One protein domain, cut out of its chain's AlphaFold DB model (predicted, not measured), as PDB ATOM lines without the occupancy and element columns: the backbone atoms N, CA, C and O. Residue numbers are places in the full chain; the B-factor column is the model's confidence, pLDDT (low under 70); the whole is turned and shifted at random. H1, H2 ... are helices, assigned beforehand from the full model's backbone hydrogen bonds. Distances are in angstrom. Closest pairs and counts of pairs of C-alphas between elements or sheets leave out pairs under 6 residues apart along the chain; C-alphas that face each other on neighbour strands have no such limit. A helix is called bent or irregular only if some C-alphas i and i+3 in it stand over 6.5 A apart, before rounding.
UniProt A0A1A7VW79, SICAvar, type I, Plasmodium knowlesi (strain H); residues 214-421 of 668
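AT A GLANCE: This is residues 214 to 421 of the 668 residues of the protein "SICAvar, type I" of Plasmodium knowlesi (strain H) (UniProt A0A1A7VW79). Look first for a core of two helices running opposite ways side by side, the long H5 and H4, with H1, H2, H3, H6, H7 and H10 each packed on one or both of them, and with H9 and the short H8 farther out, touching neither of the two. On one side of it H2, which is bent but runs nearly straight, packs on both helices, with H10 beside its arm H2b; on the opposite side of H4 you find H6 and H7, while H3 packs across one end of H4, H1 packs on H5, and H9, with the short H8 on it, crosses H2a. At one end of the longest axis the loop within residues 266 to 280 reaches out as far as 31 A from the mean of the C-alphas. The printed part has 208 residues with ten named helices, H1 to H10 in order along the chain, and no named strand; its class is all helix. It is compact, with a radius of gyration of the C-alphas of 16.7 A, and spans 54 by 39 by 26 A.

IN THESE COORDINATES: Find C-alpha 303 at (-64.972, 32.518, 123.121); from there H5, residues 303 to 324, runs 31.2 A to C-alpha 324 at (-68.003, 12.081, 146.450). Before it comes H4, residues 281 to 294, 19.8 A long, and after it H6, residues 337 to 347, 14.9 A, and H7, residues 349 to 354. Go back to C-alpha 215 at (-71.210, 16.521, 127.473), where H1 begins, residues 215 to 230, 21.7 A. H2, residues 234 to 254, was assigned as one helix by its hydrogen bonds but is bent: C-alphas 243 and 246 are 6.6 A apart, and its arms H2a, residues 234 to 243, and H2b, residues 246 to 254, stand at a shallow tilt of 21 degrees. H3 holds residues 258 to 265. Later come H8, residues 374 to 377, only just irregular with C-alphas 374 and 377 at 6.9 A, H9, residues 389 to 397, and H10, residues 403 to 420, 25.2 A long.

HOW THE PARTS SIT: Start at H5, which touches H4 at the closest C-alphas, those of Leu 293 and Arg 310, 5.0 A apart; the two form a helical hairpin at a shallow tilt of 14 degrees, opposite ways. H4, H5 and H6 make an up and down bundle, each helix running against the one before it, though H5 and H6, also a hairpin, only just touch, with 3 pairs of C-alphas within 8 A, the closest Leu 324 and Thr 337 at 6.5 A. H4 is the hub, touching six helices; among them is H6, whose Gly 340 has its C-alpha 3.9 A from that of Cys 283, the closest pair. H7 touches H4, closest at the C-alphas of Arg 353 and Tyr 294, 6.0 A. H3 touches residues 284 to 288 of H4 alone, about perpendicular at 85 degrees, closest at the C-alphas of Leu 264 and Leu 284, 6.0 A. H2b touches H4, closest at the C-alphas of Leu 252 and Leu 285, 5.2 A, and touches residues 407 to 415 of H10 alone, closest at Gly 249 and Ile 411, 5.7 A between C-alphas, at a shallow tilt of 14 degrees, the same way. H1 touches H5 at a steep tilt of 40 degrees, closest at the C-alphas of Val 222 and Phe 308, 5.7 A. H9 touches H2a, closest at the C-alphas of Val 397 and Glu 242, 5.3 A, and H8, closest at those of Lys 390 and Glu 376, 5.4 A. H1 and H3 are apart. Every O i to N i+4 pair is within hydrogen-bond range in H1, H2a, H4, H5, H6, H7 and H10; H2b has 4 of 5, H3 2 of 4 and H9 4 of 5, and H8 is too short for such a pair.

THE WHOLE: The two C-alphas farthest apart are those of Thr 231 and Gly 275, 56.3 A. The printed part has no cut. The links H3 to H4, H5 to H6, H7 to H8 and H8 to H9 are long. Mean pLDDT of the printed part is 91.7; residues 273 to 276 and 382 to 385 are under 70.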
ATOM      1  N   ARG A 214     -75.267  16.889 124.997       94.31
ATOM      2  CA  ARG A 214     -74.442  15.802 125.538       94.31
ATOM      3  C   ARG A 214     -73.033  16.302 125.828       94.31
ATOM      4  O   ARG A 214     -72.344  16.755 124.915       94.31
ATOM      5  N   LEU A 215     -72.557  16.105 127.060       96.06
ATOM      6  CA  LEU A 215     -71.210  16.521 127.473       96.06
ATOM      7  C   LEU A 215     -70.116  15.965 126.550       96.06
ATOM      8  O   LEU A 215     -69.215  16.698 126.168       96.06
ATOM      9  N   CYS A 216     -70.206  14.699 126.133       95.31
ATOM     10  CA  CYS A 216     -69.216  14.127 125.217       95.31
ATOM     11  C   CYS A 216     -69.182  14.828 123.846       95.31
ATOM     12  O   CYS A 216     -68.102  15.032 123.293       95.31
ATOM     13  N   ASP A 217     -70.337  15.211 123.294       95.00
ATOM     14  CA  ASP A 217     -70.379  15.941 122.021       95.00
ATOM     15  C   ASP A 217     -69.779  17.336 122.180       95.00
ATOM     16  O   ASP A 217     -68.994  17.759 121.333       95.00
ATOM     17  N   GLN A 218     -70.073  17.998 123.305       96.00
ATOM     18  CA  GLN A 218     -69.482  19.285 123.652       96.00
ATOM     19  C   GLN A 218     -67.956  19.166 123.737       96.00
ATOM     20  O   GLN A 218     -67.255  19.908 123.060       96.00
ATOM     21  N   VAL A 219     -67.430  18.189 124.489       95.69
ATOM     22  CA  VAL A 219     -65.983  17.925 124.608       95.69
ATOM     23  C   VAL A 219     -65.358  17.711 123.230       95.69
ATOM     24  O   VAL A 219     -64.354  18.351 122.918       95.69
ATOM     25  N   LYS A 220     -65.950  16.857 122.387       93.94
ATOM     26  CA  LYS A 220     -65.445  16.576 121.034       93.94
ATOM     27  C   LYS A 220     -65.372  17.839 120.186       93.94
ATOM     28  O   LYS A 220     -64.324  18.132 119.612       93.94
ATOM     29  N   CYS A 221     -66.472  18.584 120.113       94.44
ATOM     30  CA  CYS A 221     -66.584  19.704 119.189       94.44
ATOM     31  C   CYS A 221     -65.691  20.886 119.604       94.44
ATOM     32  O   CYS A 221     -65.018  21.467 118.748       94.44
ATOM     33  N   VAL A 222     -65.646  21.228 120.901       95.31
ATOM     34  CA  VAL A 222     -64.877  22.384 121.383       95.31
ATOM     35  C   VAL A 222     -63.394  22.074 121.414       95.31
ATOM     36  O   VAL A 222     -62.598  22.952 121.107       95.31
ATOM     37  N   THR A 223     -63.007  20.829 121.712       94.88
ATOM     38  CA  THR A 223     -61.597  20.422 121.656       94.88
ATOM     39  C   THR A 223     -61.092  20.465 120.219       94.88
ATOM     40  O   THR A 223     -60.046  21.055 119.970       94.88
ATOM     41  N   ALA A 224     -61.862  19.942 119.254       93.12
ATOM     42  CA  ALA A 224     -61.509  20.044 117.837       93.12
ATOM     43  C   ALA A 224     -61.350  21.508 117.394       93.12
ATOM     44  O   ALA A 224     -60.353  21.859 116.758       93.12
ATOM     45  N   ARG A 225     -62.287  22.384 117.791       93.56
ATOM     46  CA  ARG A 225     -62.210  23.817 117.479       93.56
ATOM     47  C   ARG A 225     -60.997  24.483 118.103       93.56
ATOM     48  O   ARG A 225     -60.270  25.199 117.422       93.56
ATOM     49  N   TRP A 226     -60.777  24.237 119.386       94.62
ATOM     50  CA  TRP A 226     -59.683  24.818 120.146       94.62
ATOM     51  C   TRP A 226     -58.324  24.401 119.582       94.62
ATOM     52  O   TRP A 226     -57.468  25.251 119.349       94.62
ATOM     53  N   MET A 227     -58.142  23.119 119.254       92.62
ATOM     54  CA  MET A 227     -56.914  22.631 118.619       92.62
ATOM     55  C   MET A 227     -56.667  23.287 117.256       92.62
ATOM     56  O   MET A 227     -55.527  23.647 116.957       92.62
ATOM     57  N   LYS A 228     -57.722  23.475 116.449       89.69
ATOM     58  CA  LYS A 228     -57.645  24.139 115.140       89.69
ATOM     59  C   LYS A 228     -57.283  25.620 115.267       89.69
ATOM     60  O   LYS A 228     -56.413  26.088 114.537       89.69
ATOM     61  N   ASP A 229     -57.884  26.333 116.219       88.62
ATOM     62  CA  ASP A 229     -57.631  27.764 116.437       88.62
ATOM     63  C   ASP A 229     -56.259  28.024 117.079       88.62
ATOM     64  O   ASP A 229     -55.633  29.054 116.822       88.62
ATOM     65  N   LYS A 230     -55.768  27.098 117.910       87.38
ATOM     66  CA  LYS A 230     -54.523  27.266 118.674       87.38
ATOM     67  C   LYS A 230     -53.315  26.523 118.096       87.38
ATOM     68  O   LYS A 230     -52.216  26.711 118.612       87.38
ATOM     69  N   THR A 231     -53.496  25.717 117.044       78.38
ATOM     70  CA  THR A 231     -52.470  24.821 116.467       78.38
ATOM     71  C   THR A 231     -51.789  23.969 117.550       78.38
ATOM     72  O   THR A 231     -50.590  24.093 117.788       78.38
ATOM     73  N   LYS A 232     -52.579  23.151 118.261       82.94
ATOM     74  CA  LYS A 232     -52.148  22.423 119.473       82.94
ATOM     75  C   LYS A 232     -52.065  20.910 119.293       82.94
ATOM     76  O   LYS A 232     -52.797  20.341 118.483       82.94
ATOM     77  N   SER A 233     -51.197  20.262 120.069       90.38
ATOM     78  CA  SER A 233     -51.111  18.799 120.172       90.38
ATOM     79  C   SER A 233     -52.068  18.236 121.235       90.38
ATOM     80  O   SER A 233     -52.575  18.967 122.087       90.38
ATOM     81  N   TRP A 234     -52.299  16.919 121.223       92.31
ATOM     82  CA  TRP A 234     -53.070  16.247 122.280       92.31
ATOM     83  C   TRP A 234     -52.416  16.365 123.661       92.31
ATOM     84  O   TRP A 234     -53.117  16.504 124.657       92.31
ATOM     85  N   GLU A 235     -51.085  16.361 123.732       91.62
ATOM     86  CA  GLU A 235     -50.357  16.560 124.992       91.62
ATOM     87  C   GLU A 235     -50.656  17.942 125.591       91.62
ATOM     88  O   GLU A 235     -50.891  18.070 126.791       91.62
ATOM     89  N   GLU A 236     -50.712  18.982 124.753       93.44
ATOM     90  CA  GLU A 236     -51.063  20.333 125.197       93.44
ATOM     91  C   GLU A 236     -52.524  20.440 125.648       93.44
ATOM     92  O   GLU A 236     -52.801  21.172 126.598       93.44
ATOM     93  N   VAL A 237     -53.448  19.706 125.012       94.81
ATOM     94  CA  VAL A 237     -54.855  19.625 125.447       94.81
ATOM     95  C   VAL A 237     -54.926  19.106 126.879       94.81
ATOM     96  O   VAL A 237     -55.482  19.781 127.743       94.81
ATOM     97  N   TRP A 238     -54.341  17.942 127.162       95.06
ATOM     98  CA  TRP A 238     -54.454  17.322 128.487       95.06
ATOM     99  C   TRP A 238     -53.666  18.064 129.561       95.06
ATOM    100  O   TRP A 238     -54.151  18.192 130.684       95.06
ATOM    101  N   LYS A 239     -52.523  18.666 129.206       94.06
ATOM    102  CA  LYS A 239     -51.829  19.607 130.092       94.06
ATOM    103  C   LYS A 239     -52.727  20.788 130.462       94.06
ATOM    104  O   LYS A 239     -52.792  21.177 131.624       94.06
ATOM    105  N   LYS A 240     -53.462  21.344 129.493       94.81
ATOM    106  CA  LYS A 240     -54.395  22.442 129.756       94.81
ATOM    107  C   LYS A 240     -55.546  22.012 130.666       94.81
ATOM    108  O   LYS A 240     -55.958  22.794 131.514       94.81
ATOM    109  N   VAL A 241     -56.040  20.780 130.523       96.12
ATOM    110  CA  VAL A 241     -57.042  20.203 131.437       96.12
ATOM    111  C   VAL A 241     -56.489  20.104 132.862       96.12
ATOM    112  O   VAL A 241     -57.172  20.512 133.798       96.12
ATOM    113  N   GLU A 242     -55.258  19.619 133.035       95.75
ATOM    114  CA  GLU A 242     -54.593  19.545 134.345       95.75
ATOM    115  C   GLU A 242     -54.482  20.932 135.011       95.75
ATOM    116  O   GLU A 242     -54.777  21.070 136.199       95.75
ATOM    117  N   GLU A 243     -54.180  21.985 134.241       95.44
ATOM    118  CA  GLU A 243     -54.114  23.381 134.718       95.44
ATOM    119  C   GLU A 243     -55.466  23.959 135.196       95.44
ATOM    120  O   GLU A 243     -55.491  24.950 135.934       95.44
ATOM    121  N   GLU A 244     -56.602  23.376 134.795       95.88
ATOM    122  CA  GLU A 244     -57.927  23.811 135.259       95.88
ATOM    123  C   GLU A 244     -58.284  23.250 136.644       95.88
ATOM    124  O   GLU A 244     -59.105  23.837 137.356       95.88
ATOM    125  N   LEU A 245     -57.650  22.150 137.066       95.56
ATOM    126  CA  LEU A 245     -57.981  21.470 138.316       95.56
ATOM    127  C   LEU A 245     -57.722  22.332 139.569       95.56
ATOM    128  O   LEU A 245     -58.625  22.398 140.403       95.56
ATOM    129  N   PRO A 246     -56.599  23.071 139.711       96.12
ATOM    130  CA  PRO A 246     -56.390  23.964 140.856       96.12
ATOM    131  C   PRO A 246     -57.389  25.124 140.923       96.12
ATOM    132  O   PRO A 246     -57.754  25.567 142.011       96.12
ATOM    133  N   LYS A 247     -57.864  25.623 139.774       95.88
ATOM    134  CA  LYS A 247     -58.882  26.688 139.740       95.88
ATOM    135  C   LYS A 247     -60.207  26.172 140.284       95.88
ATOM    136  O   LYS A 247     -60.838  26.832 141.109       95.88
ATOM    137  N   LEU A 248     -60.590  24.970 139.854       95.75
ATOM    138  CA  LEU A 248     -61.766  24.286 140.366       95.75
ATOM    139  C   LEU A 248     -61.603  23.974 141.863       95.75
ATOM    140  O   LEU A 248     -62.478  24.315 142.654       95.75
ATOM    141  N   GLY A 249     -60.457  23.427 142.275       95.44
ATOM    142  CA  GLY A 249     -60.146  23.136 143.678       95.44
ATOM    143  C   GLY A 249     -60.224  24.363 144.587       95.44
ATOM    144  O   GLY A 249     -60.819  24.294 145.663       95.44
ATOM    145  N   GLY A 250     -59.730  25.514 144.121       95.50
ATOM    146  CA  GLY A 250     -59.868  26.794 144.817       95.50
ATOM    147  C   GLY A 250     -61.329  27.183 145.062       95.50
ATOM    148  O   GLY A 250     -61.695  27.529 146.188       95.50
ATOM    149  N   ALA A 251     -62.189  27.057 144.047       95.31
ATOM    150  CA  ALA A 251     -63.617  27.338 144.189       95.31
ATOM    151  C   ALA A 251     -64.304  26.401 145.194       95.31
ATOM    152  O   ALA A 251     -65.057  26.865 146.050       95.31
ATOM    153  N   LEU A 252     -64.004  25.100 145.139       96.06
ATOM    154  CA  LEU A 252     -64.572  24.116 146.063       96.06
ATOM    155  C   LEU A 252     -64.124  24.375 147.507       96.06
ATOM    156  O   LEU A 252     -64.956  24.422 148.406       96.06
ATOM    157  N   SER A 253     -62.832  24.632 147.730       92.38
ATOM    158  CA  SER A 253     -62.259  24.813 149.075       92.38
ATOM    159  C   SER A 253     -62.843  25.985 149.873       92.38
ATOM    160  O   SER A 253     -62.732  26.027 151.095       92.38
ATOM    161  N   THR A 254     -63.465  26.948 149.190       90.81
ATOM    162  CA  THR A 254     -64.055  28.137 149.818       90.81
ATOM    163  C   THR A 254     -65.579  28.075 149.891       90.81
ATOM    164  O   THR A 254     -66.179  28.946 150.524       90.81
ATOM    165  N   ALA A 255     -66.217  27.050 149.311       92.94
ATOM    166  CA  ALA A 255     -67.671  26.940 149.175       92.94
ATOM    167  C   ALA A 255     -68.420  26.959 150.520       92.94
ATOM    168  O   ALA A 255     -69.540  27.459 150.611       92.94
ATOM    169  N   THR A 256     -67.797  26.433 151.577       87.56
ATOM    170  CA  THR A 256     -68.362  26.347 152.933       87.56
ATOM    171  C   THR A 256     -67.977  27.520 153.837       87.56
ATOM    172  O   THR A 256     -68.466  27.605 154.968       87.56
ATOM    173  N   SER A 257     -67.143  28.452 153.357       88.50
ATOM    174  CA  SER A 257     -66.803  29.677 154.089       88.50
ATOM    175  C   SER A 257     -68.049  30.538 154.323       88.50
ATOM    176  O   SER A 257     -68.969  30.539 153.507       88.50
ATOM    177  N   LYS A 258     -68.092  31.301 155.425       84.06
ATOM    178  CA  LYS A 258     -69.271  32.116 155.789       84.06
ATOM    179  C   LYS A 258     -69.738  33.035 154.657       84.06
ATOM    180  O   LYS A 258     -70.938  33.172 154.453       84.06
ATOM    181  N   GLU A 259     -68.794  33.644 153.945       82.25
ATOM    182  CA  GLU A 259     -69.067  34.579 152.851       82.25
ATOM    183  C   GLU A 259     -69.672  33.858 151.642       82.25
ATOM    184  O   GLU A 259     -70.778  34.181 151.222       82.25
ATOM    185  N   LYS A 260     -68.993  32.826 151.119       84.81
ATOM    186  CA  LYS A 260     -69.446  32.110 149.914       84.81
ATOM    187  C   LYS A 260     -70.669  31.240 150.146       84.81
ATOM    188  O   LYS A 260     -71.471  31.052 149.233       84.81
ATOM    189  N   ARG A 261     -70.839  30.732 151.363       88.31
ATOM    190  CA  ARG A 261     -71.987  29.908 151.721       88.31
ATOM    191  C   ARG A 261     -73.300  30.670 151.541       88.31
ATOM    192  O   ARG A 261     -74.229  30.106 150.974       88.31
ATOM    193  N   GLY A 262     -73.361  31.940 151.953       85.94
ATOM    194  CA  GLY A 262     -74.565  32.765 151.801       85.94
ATOM    195  C   GLY A 262     -75.023  32.888 150.344       85.94
ATOM    196  O   GLY A 262     -76.211  32.753 150.058       85.94
ATOM    197  N   ASP A 263     -74.077  33.038 149.413       87.88
ATOM    198  CA  ASP A 263     -74.370  33.148 147.979       87.88
ATOM    199  C   ASP A 263     -74.906  31.840 147.378       87.88
ATOM    200  O   ASP A 263     -75.684  31.863 146.420       87.88
ATOM    201  N   LEU A 264     -74.482  30.697 147.922       93.62
ATOM    202  CA  LEU A 264     -74.768  29.368 147.380       93.62
ATOM    203  C   LEU A 264     -75.987  28.692 148.022       93.62
ATOM    204  O   LEU A 264     -76.614  27.846 147.388       93.62
ATOM    205  N   GLU A 265     -76.359  29.062 149.251       91.44
ATOM    206  CA  GLU A 265     -77.447  28.419 150.004       91.44
ATOM    207  C   GLU A 265     -78.797  28.437 149.274       91.44
ATOM    208  O   GLU A 265     -79.555  27.468 149.357       91.44
ATOM    209  N   GLN A 266     -79.066  29.483 148.490       93.12
ATOM    210  CA  GLN A 266     -80.263  29.592 147.645       93.12
ATOM    211  C   GLN A 266     -80.381  28.470 146.589       93.12
ATOM    212  O   GLN A 266     -81.481  28.143 146.129       93.12
ATOM    213  N   TYR A 267     -79.254  27.856 146.217       95.06
ATOM    214  CA  TYR A 267     -79.178  26.745 145.268       95.06
ATOM    215  C   TYR A 267     -79.163  25.375 145.948       95.06
ATOM    216  O   TYR A 267     -79.023  24.373 145.264       95.06
ATOM    217  N   CYS A 268     -79.300  25.308 147.271       94.38
ATOM    218  CA  CYS A 268     -79.198  24.059 148.021       94.38
ATOM    219  C   CYS A 268     -80.388  23.878 148.959       94.38
ATOM    220  O   CYS A 268     -80.243  23.639 150.162       94.38
ATOM    221  N   ASP A 269     -81.594  24.003 148.408       89.06
ATOM    222  CA  ASP A 269     -82.830  23.756 149.143       89.06
ATOM    223  C   ASP A 269     -83.261  22.289 149.018       89.06
ATOM    224  O   ASP A 269     -84.086  21.915 148.188       89.06
ATOM    225  N   LEU A 270     -82.628  21.436 149.826       87.56
ATOM    226  CA  LEU A 270     -82.839  19.993 149.791       87.56
ATOM    227  C   LEU A 270     -84.101  19.584 150.570       87.56
ATOM    228  O   LEU A 270     -84.225  19.931 151.749       87.56
ATOM    229  N   PRO A 271     -84.992  18.753 149.989       81.31
ATOM    230  CA  PRO A 271     -86.126  18.225 150.732       81.31
ATOM    231  C   PRO A 271     -85.654  17.293 151.851       81.31
ATOM    232  O   PRO A 271     -84.638  16.604 151.722       81.31
ATOM    233  N   LYS A 272     -86.430  17.204 152.932       81.00
ATOM    234  CA  LYS A 272     -86.158  16.278 154.041       81.00
ATOM    235  C   LYS A 272     -86.162  14.814 153.580       81.00
ATOM    236  O   LYS A 272     -86.891  14.450 152.657       81.00
ATOM    237  N   VAL A 273     -85.375  13.962 154.235       69.88
ATOM    238  CA  VAL A 273     -85.398  12.495 154.069       69.88
ATOM    239  C   VAL A 273     -85.809  11.885 155.399       69.88
ATOM    240  O   VAL A 273     -85.219  12.201 156.428       69.88
ATOM    241  N   ASN A 274     -86.858  11.057 155.403       69.88
ATOM    242  CA  ASN A 274     -87.405  10.449 156.625       69.88
ATOM    243  C   ASN A 274     -87.685  11.476 157.746       69.88
ATOM    244  O   ASN A 274     -87.450  11.218 158.924       69.88
ATOM    245  N   GLY A 275     -88.152  12.675 157.374       69.00
ATOM    246  CA  GLY A 275     -88.444  13.767 158.310       69.00
ATOM    247  C   GLY A 275     -87.223  14.537 158.833       69.00
ATOM    248  O   GLY A 275     -87.409  15.506 159.570       69.00
ATOM    249  N   LYS A 276     -85.999  14.165 158.434       68.12
ATOM    250  CA  LYS A 276     -84.745  14.827 158.822       68.12
ATOM    251  C   LYS A 276     -84.219  15.730 157.709       68.12
ATOM    252  O   LYS A 276     -84.370  15.422 156.526       68.12
ATOM    253  N   ASP A 277     -83.608  16.844 158.101       76.25
ATOM    254  CA  ASP A 277     -82.890  17.715 157.171       76.25
ATOM    255  C   ASP A 277     -81.702  16.972 156.561       76.25
ATOM    256  O   ASP A 277     -81.029  16.191 157.236       76.25
ATOM    257  N   VAL A 278     -81.454  17.231 155.282       82.19
ATOM    258  CA  VAL A 278     -80.315  16.672 154.555       82.19
ATOM    259  C   VAL A 278     -79.142  17.640 154.662       82.19
ATOM    260  O   VAL A 278     -79.336  18.856 154.613       82.19
ATOM    261  N   ASP A 279     -77.934  17.103 154.822       85.81
ATOM    262  CA  ASP A 279     -76.705  17.892 154.776       85.81
ATOM    263  C   ASP A 279     -76.543  18.518 153.376       85.81
ATOM    264  O   ASP A 279     -76.803  17.887 152.350       85.81
ATOM    265  N   LYS A 280     -76.217  19.810 153.335       92.00
ATOM    266  CA  LYS A 280     -76.229  20.629 152.114       92.00
ATOM    267  C   LYS A 280     -74.828  20.798 151.533       92.00
ATOM    268  O   LYS A 280     -74.682  21.350 150.449       92.00
ATOM    269  N   GLU A 281     -73.795  20.336 152.223       94.88
ATOM    270  CA  GLU A 281     -72.401  20.672 151.964       94.88
ATOM    271  C   GLU A 281     -71.928  20.110 150.621       94.88
ATOM    272  O   GLU A 281     -71.264  20.813 149.864       94.88
ATOM    273  N   ALA A 282     -72.362  18.897 150.264       96.00
ATOM    274  CA  ALA A 282     -72.115  18.340 148.935       96.00
ATOM    275  C   ALA A 282     -72.771  19.182 147.824       96.00
ATOM    276  O   ALA A 282     -72.152  19.421 146.790       96.00
ATOM    277  N   CYS A 283     -73.991  19.687 148.051       97.44
ATOM    278  CA  CYS A 283     -74.637  20.607 147.112       97.44
ATOM    279  C   CYS A 283     -73.856  21.917 146.988       97.44
ATOM    280  O   CYS A 283     -73.613  22.365 145.873       97.44
ATOM    281  N   LEU A 284     -73.419  22.507 148.107       97.44
ATOM    282  CA  LEU A 284     -72.658  23.761 148.103       97.44
ATOM    283  C   LEU A 284     -71.352  23.623 147.309       97.44
ATOM    284  O   LEU A 284     -71.037  24.497 146.508       97.44
ATOM    285  N   LEU A 285     -70.631  22.510 147.475       97.81
ATOM    286  CA  LEU A 285     -69.400  22.223 146.730       97.81
ATOM    287  C   LEU A 285     -69.648  22.109 145.219       97.81
ATOM    288  O   LEU A 285     -68.948  22.745 144.430       97.81
ATOM    289  N   ILE A 286     -70.664  21.346 144.799       98.19
ATOM    290  CA  ILE A 286     -70.998  21.216 143.373       98.19
ATOM    291  C   ILE A 286     -71.535  22.530 142.802       98.19
ATOM    292  O   ILE A 286     -71.152  22.915 141.699       98.19
ATOM    293  N   ALA A 287     -72.368  23.256 143.549       97.88
ATOM    294  CA  ALA A 287     -72.874  24.558 143.142       97.88
ATOM    295  C   ALA A 287     -71.735  25.574 142.975       97.88
ATOM    296  O   ALA A 287     -71.741  26.326 142.003       97.88
ATOM    297  N   ALA A 288     -70.728  25.557 143.856       97.75
ATOM    298  CA  ALA A 288     -69.519  26.363 143.708       97.75
ATOM    299  C   ALA A 288     -68.729  25.982 142.450       97.75
ATOM    300  O   ALA A 288     -68.313  26.868 141.709       97.75
ATOM    301  N   GLY A 289     -68.566  24.685 142.168       97.81
ATOM    302  CA  GLY A 289     -67.909  24.208 140.949       97.81
ATOM    303  C   GLY A 289     -68.640  24.624 139.666       97.81
ATOM    304  O   GLY A 289     -68.015  25.124 138.731       97.81
ATOM    305  N   LEU A 290     -69.970  24.482 139.636       98.06
ATOM    306  CA  LEU A 290     -70.819  24.937 138.527       98.06
ATOM    307  C   LEU A 290     -70.764  26.458 138.370       98.06
ATOM    308  O   LEU A 290     -70.640  26.969 137.262       98.06
ATOM    309  N   LYS A 291     -70.834  27.208 139.470       96.56
ATOM    310  CA  LYS A 291     -70.729  28.666 139.416       96.56
ATOM    311  C   LYS A 291     -69.359  29.088 138.879       96.56
ATOM    312  O   LYS A 291     -69.310  29.881 137.948       96.56
ATOM    313  N   ASN A 292     -68.277  28.485 139.377       96.31
ATOM    314  CA  ASN A 292     -66.907  28.755 138.937       96.31
ATOM    315  C   ASN A 292     -66.725  28.542 137.436       96.31
ATOM    316  O   ASN A 292     -66.174  29.412 136.769       96.31
ATOM    317  N   LEU A 293     -67.215  27.422 136.894       96.44
ATOM    318  CA  LEU A 293     -67.109  27.194 135.457       96.44
ATOM    319  C   LEU A 293     -67.972  28.202 134.685       96.44
ATOM    320  O   LEU A 293     -67.506  28.774 133.707       96.44
ATOM    321  N   TYR A 294     -69.195  28.510 135.122       96.75
ATOM    322  CA  TYR A 294     -70.034  29.471 134.401       96.75
ATOM    323  C   TYR A 294     -69.593  30.938 134.547       96.75
ATOM    324  O   TYR A 294     -70.009  31.765 133.735       96.75
ATOM    325  N   ASP A 295     -68.776  31.264 135.547       94.94
ATOM    326  CA  ASP A 295     -68.162  32.582 135.744       94.94
ATOM    327  C   ASP A 295     -66.887  32.777 134.903       94.94
ATOM    328  O   ASP A 295     -66.351  33.882 134.851       94.94
ATOM    329  N   ILE A 296     -66.389  31.745 134.206       94.12
ATOM    330  CA  ILE A 296     -65.259  31.907 133.278       94.12
ATOM    331  C   ILE A 296     -65.654  32.914 132.195       94.12
ATOM    332  O   ILE A 296     -66.589  32.672 131.436       94.12
ATOM    333  N   GLU A 297     -64.926  34.024 132.097       88.50
ATOM    334  CA  GLU A 297     -65.164  35.094 131.123       88.50
ATOM    335  C   GLU A 297     -64.379  34.902 129.814       88.50
ATOM    336  O   GLU A 297     -63.328  34.259 129.766       88.50
ATOM    337  N   GLU A 298     -64.860  35.528 128.737       87.56
ATOM    338  CA  GLU A 298     -64.199  35.556 127.424       87.56
ATOM    339  C   GLU A 298     -63.063  36.585 127.402       87.56
ATOM    340  O   GLU A 298     -63.201  37.699 126.889       87.56
ATOM    341  N   LYS A 299     -61.907  36.226 127.967       82.12
ATOM    342  CA  LYS A 299     -60.724  37.098 127.922       82.12
ATOM    343  C   LYS A 299     -60.289  37.332 126.475       82.12
ATOM    344  O   LYS A 299     -60.215  36.394 125.689       82.12
ATOM    345  N   ASN A 300     -59.972  38.581 126.129       81.94
ATOM    346  CA  ASN A 300     -59.554  38.988 124.779       81.94
ATOM    347  C   ASN A 300     -60.547  38.591 123.664       81.94
ATOM    348  O   ASN A 300     -60.128  38.353 122.534       81.94
ATOM    349  N   ASN A 301     -61.849  38.512 123.978       80.12
ATOM    350  CA  ASN A 301     -62.903  38.029 123.074       80.12
ATOM    351  C   ASN A 301     -62.684  36.586 122.571       80.12
ATOM    352  O   ASN A 301     -63.185  36.209 121.510       80.12
ATOM    353  N   ASP A 302     -61.950  35.769 123.329       89.69
ATOM    354  CA  ASP A 302     -61.653  34.382 122.982       89.69
ATOM    355  C   ASP A 302     -62.721  33.423 123.523       89.69
ATOM    356  O   ASP A 302     -62.568  32.745 124.545       89.69
ATOM    357  N   ALA A 303     -63.846  33.394 122.817       91.38
ATOM    358  CA  ALA A 303     -64.972  32.518 123.121       91.38
ATOM    359  C   ALA A 303     -64.618  31.026 123.084       91.38
ATOM    360  O   ALA A 303     -65.191  30.238 123.840       91.38
ATOM    361  N   VAL A 304     -63.690  30.639 122.205       93.00
ATOM    362  CA  VAL A 304     -63.289  29.244 122.007       93.00
ATOM    363  C   VAL A 304     -62.470  28.759 123.199       93.00
ATOM    364  O   VAL A 304     -62.781  27.707 123.751       93.00
ATOM    365  N   GLU A 305     -61.486  29.542 123.658       94.38
ATOM    366  CA  GLU A 305     -60.730  29.245 124.884       94.38
ATOM    367  C   GLU A 305     -61.653  29.150 126.102       94.38
ATOM    368  O   GLU A 305     -61.589  28.174 126.850       94.38
ATOM    369  N   ALA A 306     -62.545  30.128 126.290       94.69
ATOM    370  CA  ALA A 306     -63.465  30.122 127.423       94.69
ATOM    371  C   ALA A 306     -64.397  28.900 127.386       94.69
ATOM    372  O   ALA A 306     -64.567  28.222 128.397       94.69
ATOM    373  N   SER A 307     -64.969  28.565 126.224       95.12
ATOM    374  CA  SER A 307     -65.831  27.384 126.072       95.12
ATOM    375  C   SER A 307     -65.082  26.074 126.332       95.12
ATOM    376  O   SER A 307     -65.603  25.192 127.021       95.12
ATOM    377  N   PHE A 308     -63.834  25.964 125.863       96.06
ATOM    378  CA  PHE A 308     -62.968  24.826 126.163       96.06
ATOM    379  C   PHE A 308     -62.745  24.680 127.675       96.06
ATOM    380  O   PHE A 308     -63.051  23.627 128.233       96.06
ATOM    381  N   GLN A 309     -62.322  25.746 128.365       96.38
ATOM    382  CA  GLN A 309     -62.089  25.733 129.817       96.38
ATOM    383  C   GLN A 309     -63.351  25.346 130.604       96.38
ATOM    384  O   GLN A 309     -63.294  24.458 131.454       96.38
ATOM    385  N   ARG A 310     -64.511  25.939 130.276       96.69
ATOM    386  CA  ARG A 310     -65.812  25.585 130.878       96.69
ATOM    387  C   ARG A 310     -66.127  24.101 130.716       96.69
ATOM    388  O   ARG A 310     -66.566  23.442 131.657       96.69
ATOM    389  N   THR A 311     -65.889  23.574 129.516       97.00
ATOM    390  CA  THR A 311     -66.159  22.174 129.182       97.00
ATOM    391  C   THR A 311     -65.245  21.231 129.958       97.00
ATOM    392  O   THR A 311     -65.724  20.259 130.540       97.00
ATOM    393  N   MET A 312     -63.949  21.537 130.042       97.31
ATOM    394  CA  MET A 312     -62.997  20.710 130.785       97.31
ATOM    395  C   MET A 312     -63.239  20.772 132.296       97.31
ATOM    396  O   MET A 312     -63.238  19.731 132.950       97.31
ATOM    397  N   GLN A 313     -63.555  21.946 132.854       98.06
ATOM    398  CA  GLN A 313     -63.956  22.046 134.260       98.06
ATOM    399  C   GLN A 313     -65.238  21.264 134.560       98.06
ATOM    400  O   GLN A 313     -65.336  20.666 135.626       98.06
ATOM    401  N   CYS A 314     -66.190  21.188 133.625       98.50
ATOM    402  CA  CYS A 314     -67.369  20.336 133.779       98.50
ATOM    403  C   CYS A 314     -67.013  18.840 133.860       98.50
ATOM    404  O   CYS A 314     -67.577  18.113 134.683       98.50
ATOM    405  N   VAL A 315     -66.061  18.371 133.043       98.38
ATOM    406  CA  VAL A 315     -65.555  16.986 133.104       98.38
ATOM    407  C   VAL A 315     -64.864  16.721 134.446       98.38
ATOM    408  O   VAL A 315     -65.165  15.725 135.103       98.38
ATOM    409  N   LEU A 316     -63.996  17.631 134.898       98.50
ATOM    410  CA  LEU A 316     -63.300  17.511 136.186       98.50
ATOM    411  C   LEU A 316     -64.264  17.564 137.379       98.50
ATOM    412  O   LEU A 316     -64.125  16.785 138.318       98.50
ATOM    413  N   LEU A 317     -65.281  18.427 137.334       98.69
ATOM    414  CA  LEU A 317     -66.308  18.504 138.372       98.69
ATOM    415  C   LEU A 317     -67.119  17.206 138.457       98.69
ATOM    416  O   LEU A 317     -67.446  16.759 139.553       98.69
ATOM    417  N   ASN A 318     -67.398  16.567 137.319       98.44
ATOM    418  CA  ASN A 318     -68.019  15.245 137.287       98.44
ATOM    419  C   ASN A 318     -67.106  14.147 137.858       98.44
ATOM    420  O   ASN A 318     -67.592  13.294 138.594       98.44
ATOM    421  N   ALA A 319     -65.793  14.203 137.612       97.56
ATOM    422  CA  ALA A 319     -64.825  13.303 138.251       97.56
ATOM    423  C   ALA A 319     -64.784  13.482 139.782       97.56
ATOM    424  O   ALA A 319     -64.688  12.508 140.532       97.56
ATOM    425  N   ILE A 320     -64.891  14.723 140.266       97.31
ATOM    426  CA  ILE A 320     -65.007  15.020 141.700       97.31
ATOM    427  C   ILE A 320     -66.338  14.488 142.249       97.31
ATOM    428  O   ILE A 320     -66.350  13.852 143.299       97.31
ATOM    429  N   ALA A 321     -67.448  14.678 141.533       98.00
ATOM    430  CA  ALA A 321     -68.747  14.137 141.927       98.00
ATOM    431  C   ALA A 321     -68.732  12.600 142.025       98.00
ATOM    432  O   ALA A 321     -69.225  12.059 143.012       98.00
ATOM    433  N   ASP A 322     -68.093  11.903 141.077       97.38
ATOM    434  CA  ASP A 322     -67.895  10.446 141.137       97.38
ATOM    435  C   ASP A 322     -67.148  10.033 142.412       97.38
ATOM    436  O   ASP A 322     -67.519   9.060 143.065       97.38
ATOM    437  N   LYS A 323     -66.120  10.793 142.806       94.25
ATOM    438  CA  LYS A 323     -65.380  10.562 144.053       94.25
ATOM    439  C   LYS A 323     -66.272  10.758 145.283       94.25
ATOM    440  O   LYS A 323     -66.274   9.893 146.153       94.25
ATOM    441  N   LEU A 324     -67.067  11.825 145.341       95.50
ATOM    442  CA  LEU A 324     -68.003  12.081 146.450       95.50
ATOM    443  C   LEU A 324     -69.142  11.044 146.544       95.50
ATOM    444  O   LEU A 324     -69.737  10.868 147.611       95.50
ATOM    445  N   GLU A 325     -69.447  10.354 145.442       94.38
ATOM    446  CA  GLU A 325     -70.380   9.220 145.384       94.38
ATOM    447  C   GLU A 325     -69.686   7.850 145.505       94.38
ATOM    448  O   GLU A 325     -70.371   6.823 145.581       94.38
ATOM    449  N   HIS A 326     -68.354   7.790 145.567       92.62
ATOM    450  CA  HIS A 326     -67.618   6.536 145.699       92.62
ATOM    451  C   HIS A 326     -67.746   5.954 147.114       92.62
ATOM    452  O   HIS A 326     -67.916   6.678 148.094       92.62
ATOM    453  N   ASN A 327     -67.634   4.629 147.246       85.69
ATOM    454  CA  ASN A 327     -67.730   3.953 148.548       85.69
ATOM    455  C   ASN A 327     -66.554   4.268 149.486       85.69
ATOM    456  O   ASN A 327     -66.680   4.099 150.696       85.69
ATOM    457  N   ASP A 328     -65.447   4.764 148.936       86.44
ATOM    458  CA  ASP A 328     -64.300   5.227 149.723       86.44
ATOM    459  C   ASP A 328     -64.560   6.589 150.383       86.44
ATOM    460  O   ASP A 328     -63.799   6.985 151.264       86.44
ATOM    461  N   PHE A 329     -65.614   7.319 149.986       89.25
ATOM    462  CA  PHE A 329     -65.968   8.575 150.640       89.25
ATOM    463  C   PHE A 329     -66.686   8.272 151.966       89.25
ATOM    464  O   PHE A 329     -67.815   7.769 151.979       89.25
ATOM    465  N   PRO A 330     -66.063   8.560 153.118       85.19
ATOM    466  CA  PRO A 330     -66.320   7.800 154.344       85.19
ATOM    467  C   PRO A 330     -67.652   8.100 155.036       85.19
ATOM    468  O   PRO A 330     -68.123   7.299 155.849       85.19
ATOM    469  N   CYS A 331     -68.260   9.242 154.721       86.75
ATOM    470  CA  CYS A 331     -69.545   9.681 155.257       86.75
ATOM    471  C   CYS A 331     -70.622   9.852 154.170       86.75
ATOM    472  O   CYS A 331     -71.654  10.460 154.438       86.75
ATOM    473  N   LYS A 332     -70.393   9.332 152.953       88.25
ATOM    474  CA  LYS A 332     -71.266   9.497 151.773       88.25
ATOM    475  C   LYS A 332     -72.750   9.304 152.082       88.25
ATOM    476  O   LYS A 332     -73.554  10.190 151.803       88.25
ATOM    477  N   ASP A 333     -73.098   8.151 152.651       83.88
ATOM    478  CA  ASP A 333     -74.498   7.786 152.875       83.88
ATOM    479  C   ASP A 333     -75.109   8.605 154.020       83.88
ATOM    480  O   ASP A 333     -76.209   9.134 153.890       83.88
ATOM    481  N   GLU A 334     -74.351   8.791 155.106       82.62
ATOM    482  CA  GLU A 334     -74.747   9.606 156.260       82.62
ATOM    483  C   GLU A 334     -75.042  11.059 155.860       82.62
ATOM    484  O   GLU A 334     -76.068  11.628 156.231       82.62
ATOM    485  N   LYS A 335     -74.155  11.659 155.062       87.25
ATOM    486  CA  LYS A 335     -74.281  13.044 154.597       87.25
ATOM    487  C   LYS A 335     -75.058  13.160 153.284       87.25
ATOM    488  O   LYS A 335     -75.206  14.258 152.765       87.25
ATOM    489  N   ASN A 336     -75.606  12.054 152.769       88.25
ATOM    490  CA  ASN A 336     -76.438  12.010 151.564       88.25
ATOM    491  C   ASN A 336     -75.810  12.762 150.371       88.25
ATOM    492  O   ASN A 336     -76.500  13.511 149.671       88.25
ATOM    493  N   THR A 337     -74.508  12.566 150.132       93.19
ATOM    494  CA  THR A 337     -73.744  13.350 149.141       93.19
ATOM    495  C   THR A 337     -74.400  13.333 147.766       93.19
ATOM    496  O   THR A 337     -74.563  14.387 147.154       93.19
ATOM    497  N   LYS A 338     -74.891  12.163 147.342       93.88
ATOM    498  CA  LYS A 338     -75.657  11.980 146.106       93.88
ATOM    499  C   LYS A 338     -76.798  12.989 145.953       93.88
ATOM    500  O   LYS A 338     -76.933  13.617 144.911       93.88
ATOM    501  N   LYS A 339     -77.613  13.178 146.992       93.12
ATOM    502  CA  LYS A 339     -78.772  14.074 146.912       93.12
ATOM    503  C   LYS A 339     -78.344  15.530 146.735       93.12
ATOM    504  O   LYS A 339     -78.975  16.262 145.981       93.12
ATOM    505  N   GLY A 340     -77.269  15.935 147.413       95.19
ATOM    506  CA  GLY A 340     -76.684  17.262 147.238       95.19
ATOM    507  C   GLY A 340     -76.134  17.479 145.826       95.19
ATOM    508  O   GLY A 340     -76.382  18.521 145.221       95.19
ATOM    509  N   ILE A 341     -75.441  16.477 145.284       97.31
ATOM    510  CA  ILE A 341     -74.905  16.481 143.916       97.31
ATOM    511  C   ILE A 341     -76.043  16.586 142.891       97.31
ATOM    512  O   ILE A 341     -76.002  17.454 142.019       97.31
ATOM    513  N   ASP A 342     -77.076  15.750 143.024       95.94
ATOM    514  CA  ASP A 342     -78.231  15.724 142.123       95.94
ATOM    515  C   ASP A 342     -78.988  17.064 142.136       95.94
ATOM    516  O   ASP A 342     -79.358  17.569 141.075       95.94
ATOM    517  N   GLU A 343     -79.166  17.682 143.310       95.56
ATOM    518  CA  GLU A 343     -79.816  18.993 143.446       95.56
ATOM    519  C   GLU A 343     -79.063  20.090 142.684       95.56
ATOM    520  O   GLU A 343     -79.669  20.846 141.918       95.56
ATOM    521  N   ALA A 344     -77.738  20.151 142.838       97.12
ATOM    522  CA  ALA A 344     -76.920  21.154 142.169       97.12
ATOM    523  C   ALA A 344     -76.872  20.936 140.645       97.12
ATOM    524  O   ALA A 344     -77.115  21.877 139.891       97.12
ATOM    525  N   PHE A 345     -76.611  19.709 140.178       97.38
ATOM    526  CA  PHE A 345     -76.495  19.407 138.745       97.38
ATOM    527  C   PHE A 345     -77.825  19.390 137.989       97.38
ATOM    528  O   PHE A 345     -77.828  19.670 136.787       97.38
ATOM    529  N   THR A 346     -78.934  19.059 138.652       94.62
ATOM    530  CA  THR A 346     -80.224  18.833 137.983       94.62
ATOM    531  C   THR A 346     -81.210  19.950 138.291       94.62
ATOM    532  O   THR A 346     -81.631  20.667 137.385       94.62
ATOM    533  N   THR A 347     -81.559  20.141 139.564       95.12
ATOM    534  CA  THR A 347     -82.619  21.075 139.970       95.12
ATOM    535  C   THR A 347     -82.184  22.531 139.813       95.12
ATOM    536  O   THR A 347     -82.942  23.371 139.325       95.12
ATOM    537  N   LYS A 348     -80.959  22.852 140.245       96.69
ATOM    538  CA  LYS A 348     -80.519  24.241 140.453       96.69
ATOM    539  C   LYS A 348     -79.505  24.723 139.428       96.69
ATOM    540  O   LYS A 348     -79.262  25.921 139.344       96.69
ATOM    541  N   ASN A 349     -79.002  23.834 138.581       96.44
ATOM    542  CA  ASN A 349     -77.999  24.131 137.563       96.44
ATOM    543  C   ASN A 349     -78.389  25.297 136.649       96.44
ATOM    544  O   ASN A 349     -77.611  26.229 136.469       96.44
ATOM    545  N   SER A 350     -79.628  25.308 136.145       94.94
ATOM    546  CA  SER A 350     -80.123  26.411 135.308       94.94
ATOM    547  C   SER A 350     -80.149  27.745 136.062       94.94
ATOM    548  O   SER A 350     -79.798  28.777 135.498       94.94
ATOM    549  N   ALA A 351     -80.521  27.737 137.347       96.19
ATOM    550  CA  ALA A 351     -80.516  28.940 138.179       96.19
ATOM    551  C   ALA A 351     -79.085  29.418 138.476       96.19
ATOM    552  O   ALA A 351     -78.819  30.616 138.394       96.19
ATOM    553  N   ILE A 352     -78.162  28.490 138.751       96.62
ATOM    554  CA  ILE A 352     -76.736  28.784 138.937       96.62
ATOM    555  C   ILE A 352     -76.180  29.405 137.651       96.62
ATOM    556  O   ILE A 352     -75.668  30.518 137.701       96.62
ATOM    557  N   ARG A 353     -76.370  28.756 136.495       95.44
ATOM    558  CA  ARG A 353     -75.955  29.248 135.169       95.44
ATOM    559  C   ARG A 353     -76.505  30.640 134.860       95.44
ATOM    560  O   ARG A 353     -75.793  31.476 134.317       95.44
ATOM    561  N   ASN A 354     -77.769  30.895 135.189       94.06
ATOM    562  CA  ASN A 354     -78.408  32.182 134.914       94.06
ATOM    563  C   ASN A 354     -77.936  33.313 135.839       94.06
ATOM    564  O   ASN A 354     -78.164  34.478 135.526       94.06
ATOM    565  N   SER A 355     -77.267  32.982 136.947       93.38
ATOM    566  CA  SER A 355     -76.707  33.951 137.898       93.38
ATOM    567  C   SER A 355     -75.288  34.427 137.562       93.38
ATOM    568  O   SER A 355     -74.729  35.228 138.310       93.38
ATOM    569  N   THR A 356     -74.686  33.909 136.491       92.50
ATOM    570  CA  THR A 356     -73.292  34.171 136.102       92.50
ATOM    571  C   THR A 356     -73.206  34.822 134.720       92.50
ATOM    572  O   THR A 356     -74.222  35.093 134.070       92.50
ATOM    573  N   ALA A 357     -71.980  34.994 134.214       87.25
ATOM    574  CA  ALA A 357     -71.703  35.426 132.843       87.25
ATOM    575  C   ALA A 357     -72.394  34.569 131.756       87.25
ATOM    576  O   ALA A 357     -72.545  35.016 130.618       87.25
ATOM    577  N   CYS A 358     -72.851  33.356 132.084       90.44
ATOM    578  CA  CYS A 358     -73.548  32.475 131.152       90.44
ATOM    579  C   CYS A 358     -75.059  32.725 131.017       90.44
ATOM    580  O   CYS A 358     -75.678  32.127 130.134       90.44
ATOM    581  N   GLY A 359     -75.672  33.598 131.824       86.00
ATOM    582  CA  GLY A 359     -77.132  33.760 131.827       86.00
ATOM    583  C   GLY A 359     -77.731  34.201 130.490       86.00
ATOM    584  O   GLY A 359     -78.784  33.703 130.097       86.00
ATOM    585  N   THR A 360     -77.028  35.050 129.739       81.38
ATOM    586  CA  THR A 360     -77.444  35.501 128.397       81.38
ATOM    587  C   THR A 360     -76.438  35.157 127.300       81.38
ATOM    588  O   THR A 360     -76.626  35.565 126.157       81.38
ATOM    589  N   ASN A 361     -75.362  34.439 127.632       85.94
ATOM    590  CA  ASN A 361     -74.306  34.104 126.684       85.94
ATOM    591  C   ASN A 361     -74.684  32.845 125.886       85.94
ATOM    592  O   ASN A 361     -74.831  31.752 126.443       85.94
ATOM    593  N   ASP A 362     -74.824  33.011 124.574       86.81
ATOM    594  CA  ASP A 362     -75.142  31.965 123.603       86.81
ATOM    595  C   ASP A 362     -73.998  30.964 123.393       86.81
ATOM    596  O   ASP A 362     -74.214  29.895 122.838       86.81
ATOM    597  N   LYS A 363     -72.796  31.271 123.884       89.94
ATOM    598  CA  LYS A 363     -71.600  30.417 123.820       89.94
ATOM    599  C   LYS A 363     -71.430  29.518 125.051       89.94
ATOM    600  O   LYS A 363     -70.432  28.806 125.161       89.94
ATOM    601  N   CYS A 364     -72.361  29.571 126.006       89.88
ATOM    602  CA  CYS A 364     -72.350  28.717 127.191       89.88
ATOM    603  C   CYS A 364     -73.273  27.505 127.026       89.88
ATOM    604  O   CYS A 364     -74.453  27.664 126.718       89.88
ATOM    605  N   PHE A 365     -72.775  26.318 127.369       92.19
ATOM    606  CA  PHE A 365     -73.564  25.085 127.465       92.19
ATOM    607  C   PHE A 365     -74.029  24.833 128.912       92.19
ATOM    608  O   PHE A 365     -73.624  25.548 129.831       92.19
ATOM    609  N   THR A 366     -74.883  23.831 129.123       93.69
ATOM    610  CA  THR A 366     -75.286  23.385 130.466       93.69
ATOM    611  C   THR A 366     -74.444  22.178 130.882       93.69
ATOM    612  O   THR A 366     -74.485  21.134 130.236       93.69
ATOM    613  N   CYS A 367     -73.692  22.303 131.974       97.06
ATOM    614  CA  CYS A 367     -72.885  21.225 132.537       97.06
ATOM    615  C   CYS A 367     -73.755  20.230 133.316       97.06
ATOM    616  O   CYS A 367     -74.014  20.430 134.499       97.06
ATOM    617  N   GLY A 368     -74.239  19.177 132.659       96.31
ATOM    618  CA  GLY A 368     -75.009  18.112 133.309       96.31
ATOM    619  C   GLY A 368     -74.148  17.135 134.123       96.31
ATOM    620  O   GLY A 368     -72.938  17.015 133.905       96.31
ATOM    621  N   ARG A 369     -74.795  16.393 135.032       97.38
ATOM    622  CA  ARG A 369     -74.184  15.240 135.710       97.38
ATOM    623  C   ARG A 369     -74.004  14.096 134.709       97.38
ATOM    624  O   ARG A 369     -74.983  13.604 134.156       97.38
ATOM    625  N   VAL A 370     -72.764  13.669 134.503       96.62
ATOM    626  CA  VAL A 370     -72.359  12.534 133.662       96.62
ATOM    627  C   VAL A 370     -71.195  11.844 134.364       96.62
ATOM    628  O   VAL A 370     -70.197  12.500 134.652       96.62
ATOM    629  N   THR A 371     -71.294  10.551 134.668       97.00
ATOM    630  CA  THR A 371     -70.174   9.857 135.327       97.00
ATOM    631  C   THR A 371     -68.994   9.710 134.366       97.00
ATOM    632  O   THR A 371     -69.176   9.639 133.148       97.00
ATOM    633  N   LEU A 372     -67.766   9.614 134.879       95.25
ATOM    634  CA  LEU A 372     -66.615   9.249 134.049       95.25
ATOM    635  C   LEU A 372     -66.836   7.897 133.365       95.25
ATOM    636  O   LEU A 372     -66.389   7.700 132.237       95.25
ATOM    637  N   GLN A 373     -67.575   6.991 134.008       95.81
ATOM    638  CA  GLN A 373     -67.969   5.717 133.419       95.81
ATOM    639  C   GLN A 373     -68.855   5.903 132.177       95.81
ATOM    640  O   GLN A 373     -68.611   5.258 131.159       95.81
ATOM    641  N   ASP A 374     -69.812   6.831 132.197       95.69
ATOM    642  CA  ASP A 374     -70.636   7.157 131.022       95.69
ATOM    643  C   ASP A 374     -69.807   7.804 129.892       95.69
ATOM    644  O   ASP A 374     -70.152   7.707 128.709       95.69
ATOM    645  N   LEU A 375     -68.670   8.421 130.236       94.81
ATOM    646  CA  LEU A 375     -67.701   8.973 129.287       94.81
ATOM    647  C   LEU A 375     -66.698   7.939 128.751       94.81
ATOM    648  O   LEU A 375     -65.877   8.290 127.902       94.81
ATOM    649  N   GLU A 376     -66.774   6.663 129.142       92.69
ATOM    650  CA  GLU A 376     -65.894   5.608 128.611       92.69
ATOM    651  C   GLU A 376     -66.056   5.422 127.094       92.69
ATOM    652  O   GLU A 376     -65.112   5.064 126.394       92.69
ATOM    653  N   SER A 377     -67.229   5.723 126.538       90.44
ATOM    654  CA  SER A 377     -67.448   5.695 125.084       90.44
ATOM    655  C   SER A 377     -66.984   6.975 124.367       90.44
ATOM    656  O   SER A 377     -66.993   7.041 123.133       90.44
ATOM    657  N   CYS A 378     -66.554   7.998 125.113       93.69
ATOM    658  CA  CYS A 378     -66.194   9.298 124.570       93.69
ATOM    659  C   CYS A 378     -64.755   9.321 124.035       93.69
ATOM    660  O   CYS A 378     -63.796   9.503 124.783       93.69
ATOM    661  N   LYS A 379     -64.612   9.140 122.719       92.19
ATOM    662  CA  LYS A 379     -63.331   9.184 121.991       92.19
ATOM    663  C   LYS A 379     -63.227  10.467 121.177       92.19
ATOM    664  O   LYS A 379     -64.168  10.779 120.446       92.19
ATOM    665  N   LEU A 380     -62.132  11.210 121.320       90.50
ATOM    666  CA  LEU A 380     -61.972  12.524 120.686       90.50
ATOM    667  C   LEU A 380     -61.290  12.465 119.314       90.50
ATOM    668  O   LEU A 380     -61.461  13.368 118.498       90.50
ATOM    669  N   ASP A 381     -60.554  11.398 119.031       83.38
ATOM    670  CA  ASP A 381     -59.891  11.153 117.761       83.38
ATOM    671  C   ASP A 381     -60.763  10.322 116.806       83.38
ATOM    672  O   ASP A 381     -61.488   9.401 117.190       83.38
ATOM    673  N   SER A 382     -60.704  10.662 115.516       67.56
ATOM    674  CA  SER A 382     -61.470   9.972 114.473       67.56
ATOM    675  C   SER A 382     -60.821   8.626 114.139       67.56
ATOM    676  O   SER A 382     -60.052   8.527 113.189       67.56
ATOM    677  N   GLY A 383     -61.130   7.591 114.923       61.41
ATOM    678  CA  GLY A 383     -60.775   6.196 114.624       61.41
ATOM    679  C   GLY A 383     -59.735   5.536 115.537       61.41
ATOM    680  O   GLY A 383     -59.484   4.348 115.356       61.41
ATOM    681  N   GLY A 384     -59.172   6.243 116.522       62.66
ATOM    682  CA  GLY A 384     -58.301   5.657 117.549       62.66
ATOM    683  C   GLY A 384     -59.003   5.447 118.897       62.66
ATOM    684  O   GLY A 384     -60.178   5.773 119.081       62.66
ATOM    685  N   THR A 385     -58.308   4.805 119.840       65.56
ATOM    686  CA  THR A 385     -58.741   4.663 121.248       65.56
ATOM    687  C   THR A 385     -57.926   5.522 122.203       65.56
ATOM    688  O   THR A 385     -58.196   5.507 123.404       65.56
ATOM    689  N   ASP A 386     -56.940   6.243 121.675       83.38
ATOM    690  CA  ASP A 386     -55.900   6.867 122.479       83.38
ATOM    691  C   ASP A 386     -56.426   8.128 123.150       83.38
ATOM    692  O   ASP A 386     -56.022   8.415 124.262       83.38
ATOM    693  N   GLN A 387     -57.382   8.847 122.550       92.19
ATOM    694  CA  GLN A 387     -57.948  10.076 123.121       92.19
ATOM    695  C   GLN A 387     -59.313   9.821 123.760       92.19
ATOM    696  O   GLN A 387     -60.298  10.518 123.508       92.19
ATOM    697  N   ASN A 388     -59.388   8.768 124.573       94.69
ATOM    698  CA  ASN A 388     -60.563   8.464 125.372       94.69
ATOM    699  C   ASN A 388     -60.625   9.365 126.613       94.69
ATOM    700  O   ASN A 388     -59.698   9.349 127.416       94.69
ATOM    701  N   VAL A 389     -61.721  10.106 126.795       95.81
ATOM    702  CA  VAL A 389     -61.832  11.114 127.865       95.81
ATOM    703  C   VAL A 389     -61.626  10.502 129.246       95.81
ATOM    704  O   VAL A 389     -60.781  10.986 129.990       95.81
ATOM    705  N   LYS A 390     -62.344   9.421 129.581       95.69
ATOM    706  CA  LYS A 390     -62.206   8.754 130.883       95.69
ATOM    707  C   LYS A 390     -60.757   8.338 131.135       95.69
ATOM    708  O   LYS A 390     -60.175   8.751 132.134       95.69
ATOM    709  N   LYS A 391     -60.169   7.576 130.206       95.19
ATOM    710  CA  LYS A 391     -58.790   7.086 130.349       95.19
ATOM    711  C   LYS A 391     -57.796   8.229 130.486       95.19
ATOM    712  O   LYS A 391     -56.934   8.168 131.342       95.19
ATOM    713  N   LYS A 392     -57.933   9.299 129.704       95.81
ATOM    714  CA  LYS A 392     -57.032  10.458 129.779       95.81
ATOM    715  C   LYS A 392     -57.146  11.208 131.099       95.81
ATOM    716  O   LYS A 392     -56.128  11.609 131.662       95.81
ATOM    717  N   ILE A 393     -58.359  11.347 131.633       96.56
ATOM    718  CA  ILE A 393     -58.546  11.901 132.973       96.56
ATOM    719  C   ILE A 393     -57.862  11.016 134.024       96.56
ATOM    720  O   ILE A 393     -57.134  11.540 134.856       96.56
ATOM    721  N   GLU A 394     -58.043   9.696 133.984       94.69
ATOM    722  CA  GLU A 394     -57.506   8.775 134.999       94.69
ATOM    723  C   GLU A 394     -55.986   8.540 134.878       94.69
ATOM    724  O   GLU A 394     -55.279   8.515 135.884       94.69
ATOM    725  N   GLU A 395     -55.476   8.375 133.660       93.81
ATOM    726  CA  GLU A 395     -54.111   7.914 133.377       93.81
ATOM    727  C   GLU A 395     -53.127   9.055 133.083       93.81
ATOM    728  O   GLU A 395     -51.922   8.859 133.240       93.81
ATOM    729  N   GLU A 396     -53.601  10.247 132.691       93.56
ATOM    730  CA  GLU A 396     -52.735  11.400 132.388       93.56
ATOM    731  C   GLU A 396     -52.955  12.567 133.343       93.56
ATOM    732  O   GLU A 396     -52.001  12.993 133.998       93.56
ATOM    733  N   VAL A 397     -54.194  13.055 133.466       95.75
ATOM    734  CA  VAL A 397     -54.512  14.217 134.317       95.75
ATOM    735  C   VAL A 397     -54.420  13.852 135.800       95.75
ATOM    736  O   VAL A 397     -53.825  14.576 136.591       95.75
ATOM    737  N   LEU A 398     -54.976  12.705 136.192       95.44
ATOM    738  CA  LEU A 398     -54.983  12.198 137.567       95.44
ATOM    739  C   LEU A 398     -54.004  11.036 137.759       95.44
ATOM    740  O   LEU A 398     -54.185  10.198 138.646       95.44
ATOM    741  N   LYS A 399     -52.940  11.000 136.950       94.06
ATOM    742  CA  LYS A 399     -51.905   9.972 137.052       94.06
ATOM    743  C   LYS A 399     -51.303   9.934 138.454       94.06
ATOM    744  O   LYS A 399     -51.091  10.969 139.096       94.06
ATOM    745  N   LYS A 400     -50.972   8.730 138.915       91.31
ATOM    746  CA  LYS A 400     -50.357   8.517 140.229       91.31
ATOM    747  C   LYS A 400     -49.101   9.389 140.384       91.31
ATOM    748  O   LYS A 400     -48.292   9.481 139.466       91.31
ATOM    749  N   ASP A 401     -48.977  10.045 141.535       89.06
ATOM    750  CA  ASP A 401     -47.881  10.960 141.900       89.06
ATOM    751  C   ASP A 401     -47.751  12.244 141.036       89.06
ATOM    752  O   ASP A 401     -46.875  13.079 141.298       89.06
ATOM    753  N   GLY A 402     -48.648  12.454 140.059       91.88
ATOM    754  CA  GLY A 402     -48.739  13.659 139.225       91.88
ATOM    755  C   GLY A 402     -49.283  14.892 139.959       91.88
ATOM    756  O   GLY A 402     -49.813  14.791 141.068       91.88
ATOM    757  N   GLU A 403     -49.153  16.075 139.351       92.81
ATOM    758  CA  GLU A 403     -49.635  17.332 139.946       92.81
ATOM    759  C   GLU A 403     -51.158  17.350 140.063       92.81
ATOM    760  O   GLU A 403     -51.675  17.666 141.138       92.81
ATOM    761  N   GLY A 404     -51.872  16.900 139.027       93.19
ATOM    762  CA  GLY A 404     -53.325  16.774 139.082       93.19
ATOM    763  C   GLY A 404     -53.808  15.846 140.203       93.19
ATOM    764  O   GLY A 404     -54.725  16.198 140.941       93.19
ATOM    765  N   MET A 405     -53.144  14.708 140.444       94.38
ATOM    766  CA  MET A 405     -53.514  13.815 141.554       94.38
ATOM    767  C   MET A 405     -53.218  14.424 142.934       94.38
ATOM    768  O   MET A 405     -53.989  14.224 143.878       94.38
ATOM    769  N   LYS A 406     -52.137  15.205 143.075       95.25
ATOM    770  CA  LYS A 406     -51.867  15.963 144.313       95.25
ATOM    771  C   LYS A 406     -52.975  16.973 144.584       95.25
ATOM    772  O   LYS A 406     -53.426  17.082 145.719       95.25
ATOM    773  N   GLU A 407     -53.431  17.685 143.557       95.38
ATOM    774  CA  GLU A 407     -54.529  18.640 143.695       95.38
ATOM    775  C   GLU A 407     -55.857  17.939 144.004       95.38
ATOM    776  O   GLU A 407     -56.559  18.333 144.933       95.38
ATOM    777  N   MET A 408     -56.153  16.824 143.330       94.62
ATOM    778  CA  MET A 408     -57.325  15.995 143.624       94.62
ATOM    779  C   MET A 408     -57.325  15.481 145.068       94.62
ATOM    780  O   MET A 408     -58.374  15.434 145.707       94.62
ATOM    781  N   THR A 409     -56.152  15.140 145.610       94.25
ATOM    782  CA  THR A 409     -55.999  14.731 147.016       94.25
ATOM    783  C   THR A 409     -56.347  15.878 147.966       94.25
ATOM    784  O   THR A 409     -57.083  15.668 148.924       94.25
ATOM    785  N   LYS A 410     -55.916  17.113 147.673       95.44
ATOM    786  CA  LYS A 410     -56.315  18.286 148.471       95.44
ATOM    787  C   LYS A 410     -57.823  18.526 148.415       95.44
ATOM    788  O   LYS A 410     -58.428  18.786 149.452       95.44
ATOM    789  N   ILE A 411     -58.427  18.424 147.227       95.44
ATOM    790  CA  ILE A 411     -59.882  18.558 147.043       95.44
ATOM    791  C   ILE A 411     -60.616  17.491 147.857       95.44
ATOM    792  O   ILE A 411     -61.599  17.798 148.529       95.44
ATOM    793  N   TRP A 412     -60.131  16.250 147.827       93.75
ATOM    794  CA  TRP A 412     -60.678  15.135 148.593       93.75
ATOM    795  C   TRP A 412     -60.609  15.378 150.105       93.75
ATOM    796  O   TRP A 412     -61.641  15.327 150.778       93.75
ATOM    797  N   ASP A 413     -59.429  15.712 150.632       92.00
ATOM    798  CA  ASP A 413     -59.219  15.974 152.060       92.00
ATOM    799  C   ASP A 413     -60.073  17.151 152.546       92.00
ATOM    800  O   ASP A 413     -60.685  17.096 153.615       92.00
ATOM    801  N   GLN A 414     -60.156  18.213 151.743       94.12
ATOM    802  CA  GLN A 414     -60.989  19.369 152.046       94.12
ATOM    803  C   GLN A 414     -62.482  19.015 152.000       94.12
ATOM    804  O   GLN A 414     -63.223  19.383 152.907       94.12
ATOM    805  N   SER A 415     -62.919  18.210 151.028       94.50
ATOM    806  CA  SER A 415     -64.307  17.735 150.948       94.50
ATOM    807  C   SER A 415     -64.691  16.864 152.146       94.50
ATOM    808  O   SER A 415     -65.813  16.966 152.639       94.50
ATOM    809  N   ILE A 416     -63.774  16.038 152.664       91.56
ATOM    810  CA  ILE A 416     -63.988  15.297 153.918       91.56
ATOM    811  C   ILE A 416     -64.180  16.270 155.084       91.56
ATOM    812  O   ILE A 416     -65.112  16.101 155.873       91.56
ATOM    813  N   LYS A 417     -63.339  17.306 155.191       91.31
ATOM    814  CA  LYS A 417     -63.469  18.323 156.247       91.31
ATOM    815  C   LYS A 417     -64.795  19.069 156.168       91.31
ATOM    816  O   LYS A 417     -65.447  19.258 157.190       91.31
ATOM    817  N   ASP A 418     -65.211  19.436 154.965       92.44
ATOM    818  CA  ASP A 418     -66.411  20.231 154.733       92.44
ATOM    819  C   ASP A 418     -67.703  19.428 154.904       92.44
ATOM    820  O   ASP A 418     -68.632  19.898 155.562       92.44
ATOM    821  N   ILE A 419     -67.762  18.213 154.355       92.38
ATOM    822  CA  ILE A 419     -68.967  17.373 154.360       92.38
ATOM    823  C   ILE A 419     -69.034  16.522 155.635       92.38
ATOM    824  O   ILE A 419     -70.044  16.516 156.340       92.38
ATOM    825  N   CYS A 420     -67.963  15.793 155.958       89.50
ATOM    826  CA  CYS A 420     -67.965  14.871 157.095       89.50
ATOM    827  C   CYS A 420     -67.714  15.578 158.436       89.50
ATOM    828  O   CYS A 420     -68.168  15.090 159.474       89.50
ATOM    829  N   LYS A 421     -67.036  16.735 158.418       89.38
ATOM    830  CA  LYS A 421     -66.761  17.586 159.592       89.38
ATOM    831  C   LYS A 421     -66.118  16.815 160.756       89.38
ATOM    832  O   LYS A 421     -66.656  16.877 161.862       89.38
TER     833      LYS A 421